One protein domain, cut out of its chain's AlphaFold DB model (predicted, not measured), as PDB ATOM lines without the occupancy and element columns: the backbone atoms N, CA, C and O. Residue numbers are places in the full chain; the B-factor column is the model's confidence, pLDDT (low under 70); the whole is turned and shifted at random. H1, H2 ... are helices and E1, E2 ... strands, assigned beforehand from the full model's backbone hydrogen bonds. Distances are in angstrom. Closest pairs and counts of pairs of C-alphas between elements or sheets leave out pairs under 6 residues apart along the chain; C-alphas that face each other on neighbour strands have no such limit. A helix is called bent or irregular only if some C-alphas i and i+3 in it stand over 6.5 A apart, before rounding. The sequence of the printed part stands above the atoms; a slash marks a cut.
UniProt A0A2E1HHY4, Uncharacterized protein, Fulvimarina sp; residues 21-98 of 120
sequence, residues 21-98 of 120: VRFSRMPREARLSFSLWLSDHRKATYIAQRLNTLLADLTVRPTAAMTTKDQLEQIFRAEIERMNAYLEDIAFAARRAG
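Overview. This is residues 21 to 98 of the 120 residues of an uncharacterized protein of Fulvimarina sp (UniProt A0A2E1HHY4). Two long helices, H1 and H3, run opposite ways and cross at a slant, the first half of H1 meeting the middle of H3, and the last turns of H3 stick out beyond the rest. The short helix H2 sits at the turn between them, and one extended strand, E1, runs beside the pair, near H3 at Leu 32 and near H1 at Leu 36. The printed part has 78 residues with one named strand and three named helices, in the order E1, H1, H2, H3, and the class is mostly helix. The whole is loose, with a radius of gyration of the C-alphas of 15.1 A, and the C-alphas span 51 by 21 by 17 A.

Arrangement. E1, residues 31 to 37, follows the unnamed residues 21 to 30 and pairs with no named strand. A tight link of 3 residues leads from E1 to H1, residues 41 to 60; their closest C-alphas, those of Leu 36 and Ala 44, are 6.4 A apart. A tight link of 1 residue leads from H1 to H2, residues 62 to 66. H1 and H2 are close but not clearly touching, with the closest C-alphas, those of Leu 58 and Ala 64, 5.9 A apart. H2 is apart from E1. A tight link of 2 residues leads from H2 to H3, residues 69 to 97, and these two helices are apart. H1 and H3 touch, with residues 43 to 51 of H1 and 76 to 87 of H3 alone; the closest C-alphas are those of Ile 47 and Met 83, 6.7 A apart. H1 and H3 run opposite ways at a steep tilt of 40 degrees. The closest C-alphas of E1 and H3 are those of Leu 32 and Glu 73, 7.4 A apart. In H1 and H3 every O i to N i+4 pair is within hydrogen-bond range; in H2 0 of 1 is, beside 1 of 2 O i to N i+3 pairs.

Along the chain. E1 begins at C-alpha 31, at (168.348, 321.071, 242.575), and is 19.1 A long from first to last C-alpha. H1 begins at C-alpha 41, at (171.548, 306.797, 226.188), and is 29.1 A long. H2 is neither bent nor irregular, but only just: C-alphas 62 and 65 are 6.4 A apart. H3, the longest helix with 29 residues, is 41.9 A long and ends at C-alpha 97, at (191.656, 295.747, 219.615).

Size, cuts and confidence. The two C-alphas farthest apart are those of Ser 24 and Gly 98, at 50.8 A. Residues 88 to 98, of which 88 to 97 belong to H3, stand free; without them the body of 67 residues spans 36 by 21 by 16 A. The printed part has no cut and no long link between named elements. The mean pLDDT of the printed part is 78.5, and it is under 70 at residues 21 to 30, 37 to 39, 62 to 66 and 97 to 98.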
ATOM      1  N   VAL A  21     168.602 317.121 252.227       65.75
ATOM      2  CA  VAL A  21     168.446 318.137 253.297       65.75
ATOM      3  C   VAL A  21     169.664 318.222 254.235       65.75
ATOM      4  O   VAL A  21     169.850 319.219 254.923       65.75
ATOM      5  N   ARG A  22     170.528 317.198 254.249       67.75
ATOM      6  CA  ARG A  22     171.753 317.167 255.068       67.75
ATOM      7  C   ARG A  22     172.812 318.193 254.656       67.75
ATOM      8  O   ARG A  22     173.737 318.430 255.426       67.75
ATOM      9  N   PHE A  23     172.690 318.802 253.480       66.88
ATOM     10  CA  PHE A  23     173.556 319.898 253.062       66.88
ATOM     11  C   PHE A  23     173.061 321.205 253.703       66.88
ATOM     12  O   PHE A  23     172.252 321.926 253.125       66.88
ATOM     13  N   SER A  24     173.545 321.512 254.909       58.91
ATOM     14  CA  SER A  24     173.045 322.594 255.780       58.91
ATOM     15  C   SER A  24     173.078 323.998 255.161       58.91
ATOM     16  O   SER A  24     172.405 324.901 255.648       58.91
ATOM     17  N   ARG A  25     173.883 324.201 254.109       65.38
ATOM     18  CA  ARG A  25     174.046 325.480 253.395       65.38
ATOM     19  C   ARG A  25     173.168 325.611 252.145       65.38
ATOM     20  O   ARG A  25     173.284 326.601 251.429       65.38
ATOM     21  N   MET A  26     172.324 324.621 251.857       66.06
ATOM     22  CA  MET A  26     171.459 324.593 250.675       66.06
ATOM     23  C   MET A  26     169.994 324.872 251.042       66.06
ATOM     24  O   MET A  26     169.519 324.379 252.066       66.06
ATOM     25  N   PRO A  27     169.238 325.603 250.202       66.94
ATOM     26  CA  PRO A  27     167.792 325.698 250.362       66.94
ATOM     27  C   PRO A  27     167.136 324.318 250.209       66.94
ATOM     28  O   PRO A  27     167.624 323.458 249.474       66.94
ATOM     29  N   ARG A  28     166.005 324.109 250.893       62.84
ATOM     30  CA  ARG A  28     165.301 322.817 250.986       62.84
ATOM     31  C   ARG A  28     164.843 322.261 249.627       62.84
ATOM     32  O   ARG A  28     164.686 321.049 249.499       62.84
ATOM     33  N   GLU A  29     164.689 323.115 248.611       66.44
ATOM     34  CA  GLU A  29     164.414 322.727 247.219       66.44
ATOM     35  C   GLU A  29     165.610 322.893 246.264       66.44
ATOM     36  O   GLU A  29     165.418 322.985 245.049       66.44
ATOM     37  N   ALA A  30     166.850 322.939 246.759       67.62
ATOM     38  CA  ALA A  30     168.011 323.002 245.877       67.62
ATOM     39  C   ALA A  30     168.037 321.795 244.921       67.62
ATOM     40  O   ALA A  30     167.869 320.633 245.308       67.62
ATOM     41  N   ARG A  31     168.243 322.078 243.635       75.62
ATOM     42  CA  ARG A  31     168.348 321.071 242.575       75.62
ATOM     43  C   ARG A  31     169.703 321.208 241.910       75.62
ATOM     44  O   ARG A  31     170.134 322.321 241.618       75.62
ATOM     45  N   LEU A  32     170.324 320.067 241.649       79.06
ATOM     46  CA  LEU A  32     171.456 319.967 240.744       79.06
ATOM     47  C   LEU A  32     170.930 319.528 239.386       79.06
ATOM     48  O   LEU A  32     170.118 318.603 239.295       79.06
ATOM     49  N   SER A  33     171.378 320.201 238.338       80.62
ATOM     50  CA  SER A  33     171.062 319.843 236.961       80.62
ATOM     51  C   SER A  33     172.322 319.927 236.127       80.62
ATOM     52  O   SER A  33     172.921 320.996 236.037       80.62
ATOM     53  N   PHE A  34     172.684 318.813 235.505       80.31
ATOM     54  CA  PHE A  34     173.824 318.724 234.609       80.31
ATOM     55  C   PHE A  34     173.373 318.218 233.246       80.31
ATOM     56  O   PHE A  34     172.630 317.238 233.154       80.31
ATOM     57  N   SER A  35     173.838 318.898 232.200       79.69
ATOM     58  CA  SER A  35     173.720 318.424 230.825       79.69
ATOM     59  C   SER A  35     174.820 317.401 230.568       79.69
ATOM     60  O   SER A  35     176.005 317.696 230.724       79.69
ATOM     61  N   LEU A  36     174.415 316.202 230.183       78.56
ATOM     62  CA  LEU A  36     175.272 315.123 229.729       78.56
ATOM     63  C   LEU A  36     175.252 315.143 228.197       78.56
ATOM     64  O   LEU A  36     174.270 314.749 227.568       78.56
ATOM     65  N   TRP A  37     176.332 315.651 227.614       68.00
ATOM     66  CA  TRP A  37     176.550 315.681 226.169       68.00
ATOM     67  C   TRP A  37     177.058 314.311 225.727       68.00
ATOM     68  O   TRP A  37     178.262 314.079 225.660       68.00
ATOM     69  N   LEU A  38     176.144 313.364 225.533       68.69
ATOM     70  CA  LEU A  38     176.489 311.979 225.229       68.69
ATOM     71  C   LEU A  38     175.652 311.461 224.075       68.69
ATOM     72  O   LEU A  38     174.429 311.520 224.119       68.69
ATOM     73  N   SER A  39     176.323 310.875 223.084       66.81
ATOM     74  CA  SER A  39     175.692 310.268 221.904       66.81
ATOM     75  C   SER A  39     174.886 309.012 222.171       66.81
ATOM     76  O   SER A  39     174.137 308.575 221.305       66.81
ATOM     77  N   ASP A  40     175.022 308.444 223.363       75.06
ATOM     78  CA  ASP A  40     174.424 307.172 223.720       75.06
ATOM     79  C   ASP A  40     173.684 307.283 225.054       75.06
ATOM     80  O   ASP A  40     174.239 307.692 226.082       75.06
ATOM     81  N   HIS A  41     172.421 306.871 225.028       76.69
ATOM     82  CA  HIS A  41     171.548 306.797 226.188       76.69
ATOM     83  C   HIS A  41     172.107 305.899 227.300       76.69
ATOM     84  O   HIS A  41     171.935 306.188 228.488       76.69
ATOM     85  N   ARG A  42     172.805 304.818 226.939       78.44
ATOM     86  CA  ARG A  42     173.417 303.893 227.900       78.44
ATOM     87  C   ARG A  42     174.583 304.546 228.624       78.44
ATOM     88  O   ARG A  42     174.647 304.483 229.850       78.44
ATOM     89  N   LYS A  43     175.437 305.271 227.893       81.19
ATOM     90  CA  LYS A  43     176.507 306.086 228.493       81.19
ATOM     91  C   LYS A  43     175.922 307.122 229.448       81.19
ATOM     92  O   LYS A  43     176.401 307.261 230.570       81.19
ATOM     93  N   ALA A  44     174.848 307.801 229.044       81.69
ATOM     94  CA  ALA A  44     174.185 308.787 229.894       81.69
ATOM     95  C   ALA A  44     173.592 308.165 231.163       81.69
ATOM     96  O   ALA A  44     173.724 308.736 232.247       81.69
ATOM     97  N   THR A  45     173.004 306.974 231.047       82.31
ATOM     98  CA  THR A  45     172.479 306.212 232.186       82.31
ATOM     99  C   THR A  45     173.593 305.808 233.148       82.31
ATOM    100  O   THR A  45     173.449 305.990 234.357       82.31
ATOM    101  N   TYR A  46     174.730 305.343 232.630       83.69
ATOM    102  CA  TYR A  46     175.882 304.960 233.443       83.69
ATOM    103  C   TYR A  46     176.464 306.149 234.221       83.69
ATOM    104  O   TYR A  46     176.666 306.066 235.436       83.69
ATOM    105  N   ILE A  47     176.644 307.303 233.562       86.00
ATOM    106  CA  ILE A  47     177.067 308.525 234.259       86.00
ATOM    107  C   ILE A  47     176.026 308.923 235.311       86.00
ATOM    108  O   ILE A  47     176.388 309.178 236.455       86.00
ATOM    109  N   ALA A  48     174.733 308.916 234.984       86.06
ATOM    110  CA  ALA A  48     173.675 309.247 235.939       86.06
ATOM    111  C   ALA A  48     173.686 308.351 237.194       86.06
ATOM    112  O   ALA A  48     173.540 308.858 238.310       86.06
ATOM    113  N   GLN A  49     173.884 307.040 237.033       85.50
ATOM    114  CA  GLN A  49     174.022 306.099 238.148       85.50
ATOM    115  C   GLN A  49     175.246 306.429 239.004       85.50
ATOM    116  O   GLN A  49     175.131 306.532 240.225       85.50
ATOM    117  N   ARG A  50     176.395 306.695 238.372       87.69
ATOM    118  CA  ARG A  50     177.616 307.082 239.083       87.69
ATOM    119  C   ARG A  50     177.435 308.363 239.897       87.69
ATOM    120  O   ARG A  50     177.854 308.414 241.054       87.69
ATOM    121  N   LEU A  51     176.780 309.375 239.326       87.00
ATOM    122  CA  LEU A  51     176.484 310.628 240.024       87.00
ATOM    123  C   LEU A  51     175.522 310.404 241.202       87.00
ATOM    124  O   LEU A  51     175.692 311.018 242.254       87.00
ATOM    125  N   ASN A  52     174.549 309.495 241.075       85.62
ATOM    126  CA  ASN A  52     173.666 309.130 242.186       85.62
ATOM    127  C   ASN A  52     174.436 308.458 243.334       85.62
ATOM    128  O   ASN A  52     174.235 308.829 244.490       85.62
ATOM    129  N   THR A  53     175.338 307.520 243.030       86.44
ATOM    130  CA  THR A  53     176.187 306.866 244.040       86.44
ATOM    131  C   THR A  53     177.102 307.873 244.728       86.44
ATOM    132  O   THR A  53     177.165 307.910 245.953       86.44
ATOM    133  N   LEU A  54     177.741 308.762 243.961       86.56
ATOM    134  CA  LEU A  54     178.582 309.819 244.521       86.56
ATOM    135  C   LEU A  54     177.782 310.756 245.436       86.56
ATOM    136  O   LEU A  54     178.254 311.121 246.511       86.56
ATOM    137  N   LEU A  55     176.556 311.122 245.048       84.94
ATOM    138  CA  LEU A  55     175.672 311.917 245.899       84.94
ATOM    139  C   LEU A  55     175.348 311.186 247.207       84.94
ATOM    140  O   LEU A  55     175.432 311.798 248.270       84.94
ATOM    141  N   ALA A  56     175.000 309.899 247.138       83.19
ATOM    142  CA  ALA A  56     174.710 309.083 248.313       83.19
ATOM    143  C   ALA A  56     175.925 309.005 249.253       83.19
ATOM    144  O   ALA A  56     175.791 309.312 250.438       83.19
ATOM    145  N   ASP A  57     177.115 308.727 248.724       84.62
ATOM    146  CA  ASP A  57     178.360 308.691 249.497       84.62
ATOM    147  C   ASP A  57     178.646 310.022 250.187       84.62
ATOM    148  O   ASP A  57     179.008 310.059 251.367       84.62
ATOM    149  N   LEU A  58     178.454 311.135 249.473       82.81
ATOM    150  CA  LEU A  58     178.620 312.459 250.055       82.81
ATOM    151  C   LEU A  58     177.647 312.663 251.218       82.81
ATOM    152  O   LEU A  58     178.077 313.154 252.249       82.81
ATOM    153  N   THR A  59     176.389 312.216 251.149       76.94
ATOM    154  CA  THR A  59     175.433 312.399 252.265       76.94
ATOM    155  C   THR A  59     175.753 311.643 253.553       76.94
ATOM    156  O   THR A  59     175.173 311.958 254.599       76.94
ATOM    157  N   VAL A  60     176.614 310.628 253.486       80.69
ATOM    158  CA  VAL A  60     177.041 309.840 254.650       80.69
ATOM    159  C   VAL A  60     178.240 310.498 255.340       80.69
ATOM    160  O   VAL A  60     178.471 310.280 256.529       80.69
ATOM    161  N   ARG A  61     178.990 311.352 254.631       78.25
ATOM    162  CA  ARG A  61     180.187 311.998 255.176       78.25
ATOM    163  C   ARG A  61     179.815 313.132 256.141       78.25
ATOM    164  O   ARG A  61     179.000 313.986 255.799       78.25
ATOM    165  N   PRO A  62     180.474 313.232 257.308       62.12
ATOM    166  CA  PRO A  62     180.207 314.305 258.269       62.12
ATOM    167  C   PRO A  62     180.546 315.701 257.717       62.12
ATOM    168  O   PRO A  62     179.924 316.690 258.097       62.12
ATOM    169  N   THR A  63     181.478 315.794 256.764       67.31
ATOM    170  CA  THR A  63     181.851 317.047 256.085       67.31
ATOM    171  C   THR A  63     180.804 317.553 255.093       67.31
ATOM    172  O   THR A  63     180.847 318.725 254.718       67.31
ATOM    173  N   ALA A  64     179.828 316.724 254.714       64.75
ATOM    174  CA  ALA A  64     178.766 317.086 253.777       64.75
ATOM    175  C   ALA A  64     177.898 318.244 254.276       64.75
ATOM    176  O   ALA A  64     177.446 319.069 253.490       64.75
ATOM    177  N   ALA A  65     177.734 318.362 255.596       61.19
ATOM    178  CA  ALA A  65     177.018 319.469 256.221       61.19
ATOM    179  C   ALA A  65     177.644 320.845 255.910       61.19
ATOM    180  O   ALA A  65     176.956 321.865 255.938       61.19
ATOM    181  N   MET A  66     178.946 320.883 255.605       62.56
ATOM    182  CA  MET A  66     179.681 322.114 255.300       62.56
ATOM    183  C   MET A  66     179.835 322.367 253.796       62.56
ATOM    184  O   MET A  66     180.230 323.470 253.411       62.56
ATOM    185  N   THR A  67     179.521 321.379 252.955       74.81
ATOM    186  CA  THR A  67     179.670 321.470 251.501       74.81
ATOM    187  C   THR A  67     178.678 322.475 250.921       74.81
ATOM    188  O   THR A  67     177.471 322.394 251.156       74.81
ATOM    189  N   THR A  68     179.188 323.450 250.168       80.44
ATOM    190  CA  THR A  68     178.355 324.438 249.469       80.44
ATOM    191  C   THR A  68     177.821 323.886 248.151       80.44
ATOM    192  O   THR A  68     178.319 322.888 247.628       80.44
ATOM    193  N   LYS A  69     176.820 324.566 247.579       80.25
ATOM    194  CA  LYS A  69     176.318 324.260 246.238       80.25
ATOM    195  C   LYS A  69     177.431 324.251 245.194       80.25
ATOM    196  O   LYS A  69     177.556 323.261 244.489       80.25
ATOM    197  N   ASP A  70     178.257 325.290 245.152       82.44
ATOM    198  CA  ASP A  70     179.368 325.403 244.200       82.44
ATOM    199  C   ASP A  70     180.392 324.276 244.342       82.44
ATOM    200  O   ASP A  70     180.842 323.715 243.347       82.44
ATOM    201  N   GLN A  71     180.733 323.888 245.575       84.81
ATOM    202  CA  GLN A  71     181.644 322.765 245.814       84.81
ATOM    203  C   GLN A  71     181.044 321.451 245.324       84.81
ATOM    204  O   GLN A  71     181.727 320.646 244.695       84.81
ATOM    205  N   LEU A  72     179.756 321.244 245.595       84.56
ATOM    206  CA  LEU A  72     179.034 320.073 245.132       84.56
ATOM    207  C   LEU A  72     178.971 320.053 243.599       84.56
ATOM    208  O   LEU A  72     179.230 319.022 242.983       84.56
ATOM    209  N   GLU A  73     178.714 321.203 242.976       86.12
ATOM    210  CA  GLU A  73     178.714 321.336 241.524       86.12
ATOM    211  C   GLU A  73     180.088 321.067 240.906       86.12
ATOM    212  O   GLU A  73     180.173 320.397 239.878       86.12
ATOM    213  N   GLN A  74     181.164 321.537 241.540       89.31
ATOM    214  CA  GLN A  74     182.532 321.300 241.091       89.31
ATOM    215  C   GLN A  74     182.910 319.817 241.180       89.31
ATOM    216  O   GLN A  74     183.484 319.280 240.234       89.31
ATOM    217  N   ILE A  75     182.532 319.141 242.271       89.56
ATOM    218  CA  ILE A  75     182.735 317.696 242.442       89.56
ATOM    219  C   ILE A  75     182.012 316.921 241.336       89.56
ATOM    220  O   ILE A  75     182.619 316.078 240.677       89.56
ATOM    221  N   PHE A  76     180.733 317.224 241.095       88.88
ATOM    222  CA  PHE A  76     179.961 316.532 240.063       88.88
ATOM    223  C   PHE A  76     180.469 316.826 238.652       88.88
ATOM    224  O   PHE A  76     180.534 315.911 237.835       88.88
ATOM    225  N   ARG A  77     180.888 318.061 238.361       89.00
ATOM    226  CA  ARG A  77     181.478 318.410 237.062       89.00
ATOM    227  C   ARG A  77     182.768 317.631 236.799       89.00
ATOM    228  O   ARG A  77     182.911 317.070 235.718       89.00
ATOM    229  N   ALA A  78     183.651 317.544 237.793       90.31
ATOM    230  CA  ALA A  78     184.887 316.770 237.690       90.31
ATOM    231  C   ALA A  78     184.620 315.261 237.532       90.31
ATOM    232  O   ALA A  78     185.346 314.574 236.818       90.31
ATOM    233  N   GLU A  79     183.576 314.729 238.177       90.19
ATOM    234  CA  GLU A  79     183.146 313.338 237.982       90.19
ATOM    235  C   GLU A  79     182.649 313.097 236.552       90.19
ATOM    236  O   GLU A  79     183.064 312.126 235.926       90.19
ATOM    237  N   ILE A  80     181.795 313.982 236.023       88.50
ATOM    238  CA  ILE A  80     181.270 313.881 234.652       88.50
ATOM    239  C   ILE A  80     182.416 313.900 233.639       88.50
ATOM    240  O   ILE A  80     182.459 313.049 232.756       88.50
ATOM    241  N   GLU A  81     183.357 314.836 233.777       90.19
ATOM    242  CA  GLU A  81     184.514 314.948 232.886       90.19
ATOM    243  C   GLU A  81     185.385 313.686 232.919       90.19
ATOM    244  O   GLU A  81     185.710 313.130 231.871       90.19
ATOM    245  N   ARG A  82     185.675 313.164 234.116       90.50
ATOM    246  CA  ARG A  82     186.435 311.917 234.273       90.50
ATOM    247  C   ARG A  82     185.726 310.723 233.635       90.50
ATOM    248  O   ARG A  82     186.369 309.905 232.987       90.50
ATOM    249  N   MET A  83     184.413 310.615 233.830       89.06
ATOM    250  CA  MET A  83     183.605 309.523 233.283       89.06
ATOM    251  C   MET A  83     183.493 309.600 231.761       89.06
ATOM    252  O   MET A  83     183.557 308.568 231.099       89.06
ATOM    253  N   ASN A  84     183.380 310.805 231.199       86.31
ATOM    254  CA  ASN A  84     183.431 311.003 229.754       86.31
ATOM    255  C   ASN A  84     184.769 310.526 229.184       86.31
ATOM    256  O   ASN A  84     184.769 309.686 228.289       86.31
ATOM    257  N   ALA A  85     185.889 310.976 229.756       87.56
ATOM    258  CA  ALA A  85     187.220 310.561 229.314       87.56
ATOM    259  C   ALA A  85     187.414 309.037 229.407       87.56
ATOM    260  O   ALA A  85     187.923 308.419 228.478       87.56
ATOM    261  N   TYR A  86     186.948 308.412 230.493       86.88
ATOM    262  CA  TYR A  86     186.995 306.957 230.665       86.88
ATOM    263  C   TYR A  86     186.205 306.207 229.580       86.88
ATOM    264  O   TYR A  86     186.705 305.253 228.988       86.88
ATOM    265  N   LEU A  87     184.985 306.655 229.271       84.19
ATOM    266  CA  LEU A  87     184.154 306.039 228.232       84.19
ATOM    267  C   LEU A  87     184.716 306.254 226.817       84.19
ATOM    268  O   LEU A  87     184.502 305.414 225.940       84.19
ATOM    269  N   GLU A  88     185.402 307.371 226.573       84.38
ATOM    270  CA  GLU A  88     186.104 307.624 225.312       84.38
ATOM    271  C   GLU A  88     187.341 306.739 225.155       84.38
ATOM    272  O   GLU A  88     187.535 306.171 224.077       84.38
ATOM    273  N   ASP A  89     188.128 306.574 226.221       85.19
ATOM    274  CA  ASP A  89     189.320 305.723 226.238       85.19
ATOM    275  C   ASP A  89     188.962 304.256 225.979       85.19
ATOM    276  O   ASP A  89     189.528 303.634 225.081       85.19
ATOM    277  N   ILE A  90     187.921 303.733 226.639       80.50
ATOM    278  CA  ILE A  90     187.419 302.375 226.369       80.50
ATOM    279  C   ILE A  90     186.952 302.236 224.920       80.50
ATOM    280  O   ILE A  90     187.323 301.287 224.228       80.50
ATOM    281  N   ALA A  91     186.159 303.187 224.419       79.69
ATOM    282  CA  ALA A  91     185.679 303.138 223.040       79.69
ATOM    283  C   ALA A  91     186.833 303.226 222.026       79.69
ATOM    284  O   ALA A  91     186.745 302.699 220.915       79.69
ATOM    285  N   PHE A  92     187.917 303.922 222.366       78.56
ATOM    286  CA  PHE A  92     189.131 303.964 221.564       78.56
ATOM    287  C   PHE A  92     189.910 302.640 221.632       78.56
ATOM    288  O   PHE A  92     190.300 302.120 220.584       78.56
ATOM    289  N   ALA A  93     190.071 302.060 222.822       77.25
ATOM    290  CA  ALA A  93     190.742 300.781 223.035       77.25
ATOM    291  C   ALA A  93     190.032 299.627 222.306       77.25
ATOM    292  O   ALA A  93     190.680 298.907 221.546       77.25
ATOM    293  N   ALA A  94     188.705 299.520 222.426       74.12
ATOM    294  CA  ALA A  94     187.903 298.505 221.733       74.12
ATOM    295  C   ALA A  94     188.046 298.596 220.201       74.12
ATOM    296  O   ALA A  94     188.258 297.592 219.521       74.12
ATOM    297  N   ARG A  95     188.039 299.818 219.645       76.19
ATOM    298  CA  ARG A  95     188.282 300.046 218.206       76.19
ATOM    299  C   ARG A  95     189.669 299.584 217.764       76.19
ATOM    300  O   ARG A  95     189.810 299.081 216.653       76.19
ATOM    301  N   ARG A  96     190.694 299.760 218.605       75.00
ATOM    302  CA  ARG A  96     192.069 299.325 218.304       75.00
ATOM    303  C   ARG A  96     192.279 297.824 218.458       75.00
ATOM    304  O   ARG A  96     193.107 297.277 217.734       75.00
ATOM    305  N   ALA A  97     191.568 297.183 219.378       68.00
ATOM    306  CA  ALA A  97     191.656 295.747 219.615       68.00
ATOM    307  C   ALA A  97     190.998 294.914 218.500       68.00
ATOM    308  O   ALA A  97     191.217 293.711 218.430       68.00
ATOM    309  N   GLY A  98     190.195 295.532 217.623       58.38
ATOM    310  CA  GLY A  98     189.438 294.822 216.585       58.38
ATOM    311  C   GLY A  98     188.267 293.996 217.134       58.38
ATOM    312  O   GLY A  98     187.494 293.452 216.349       58.38
TER     313      GLY A  98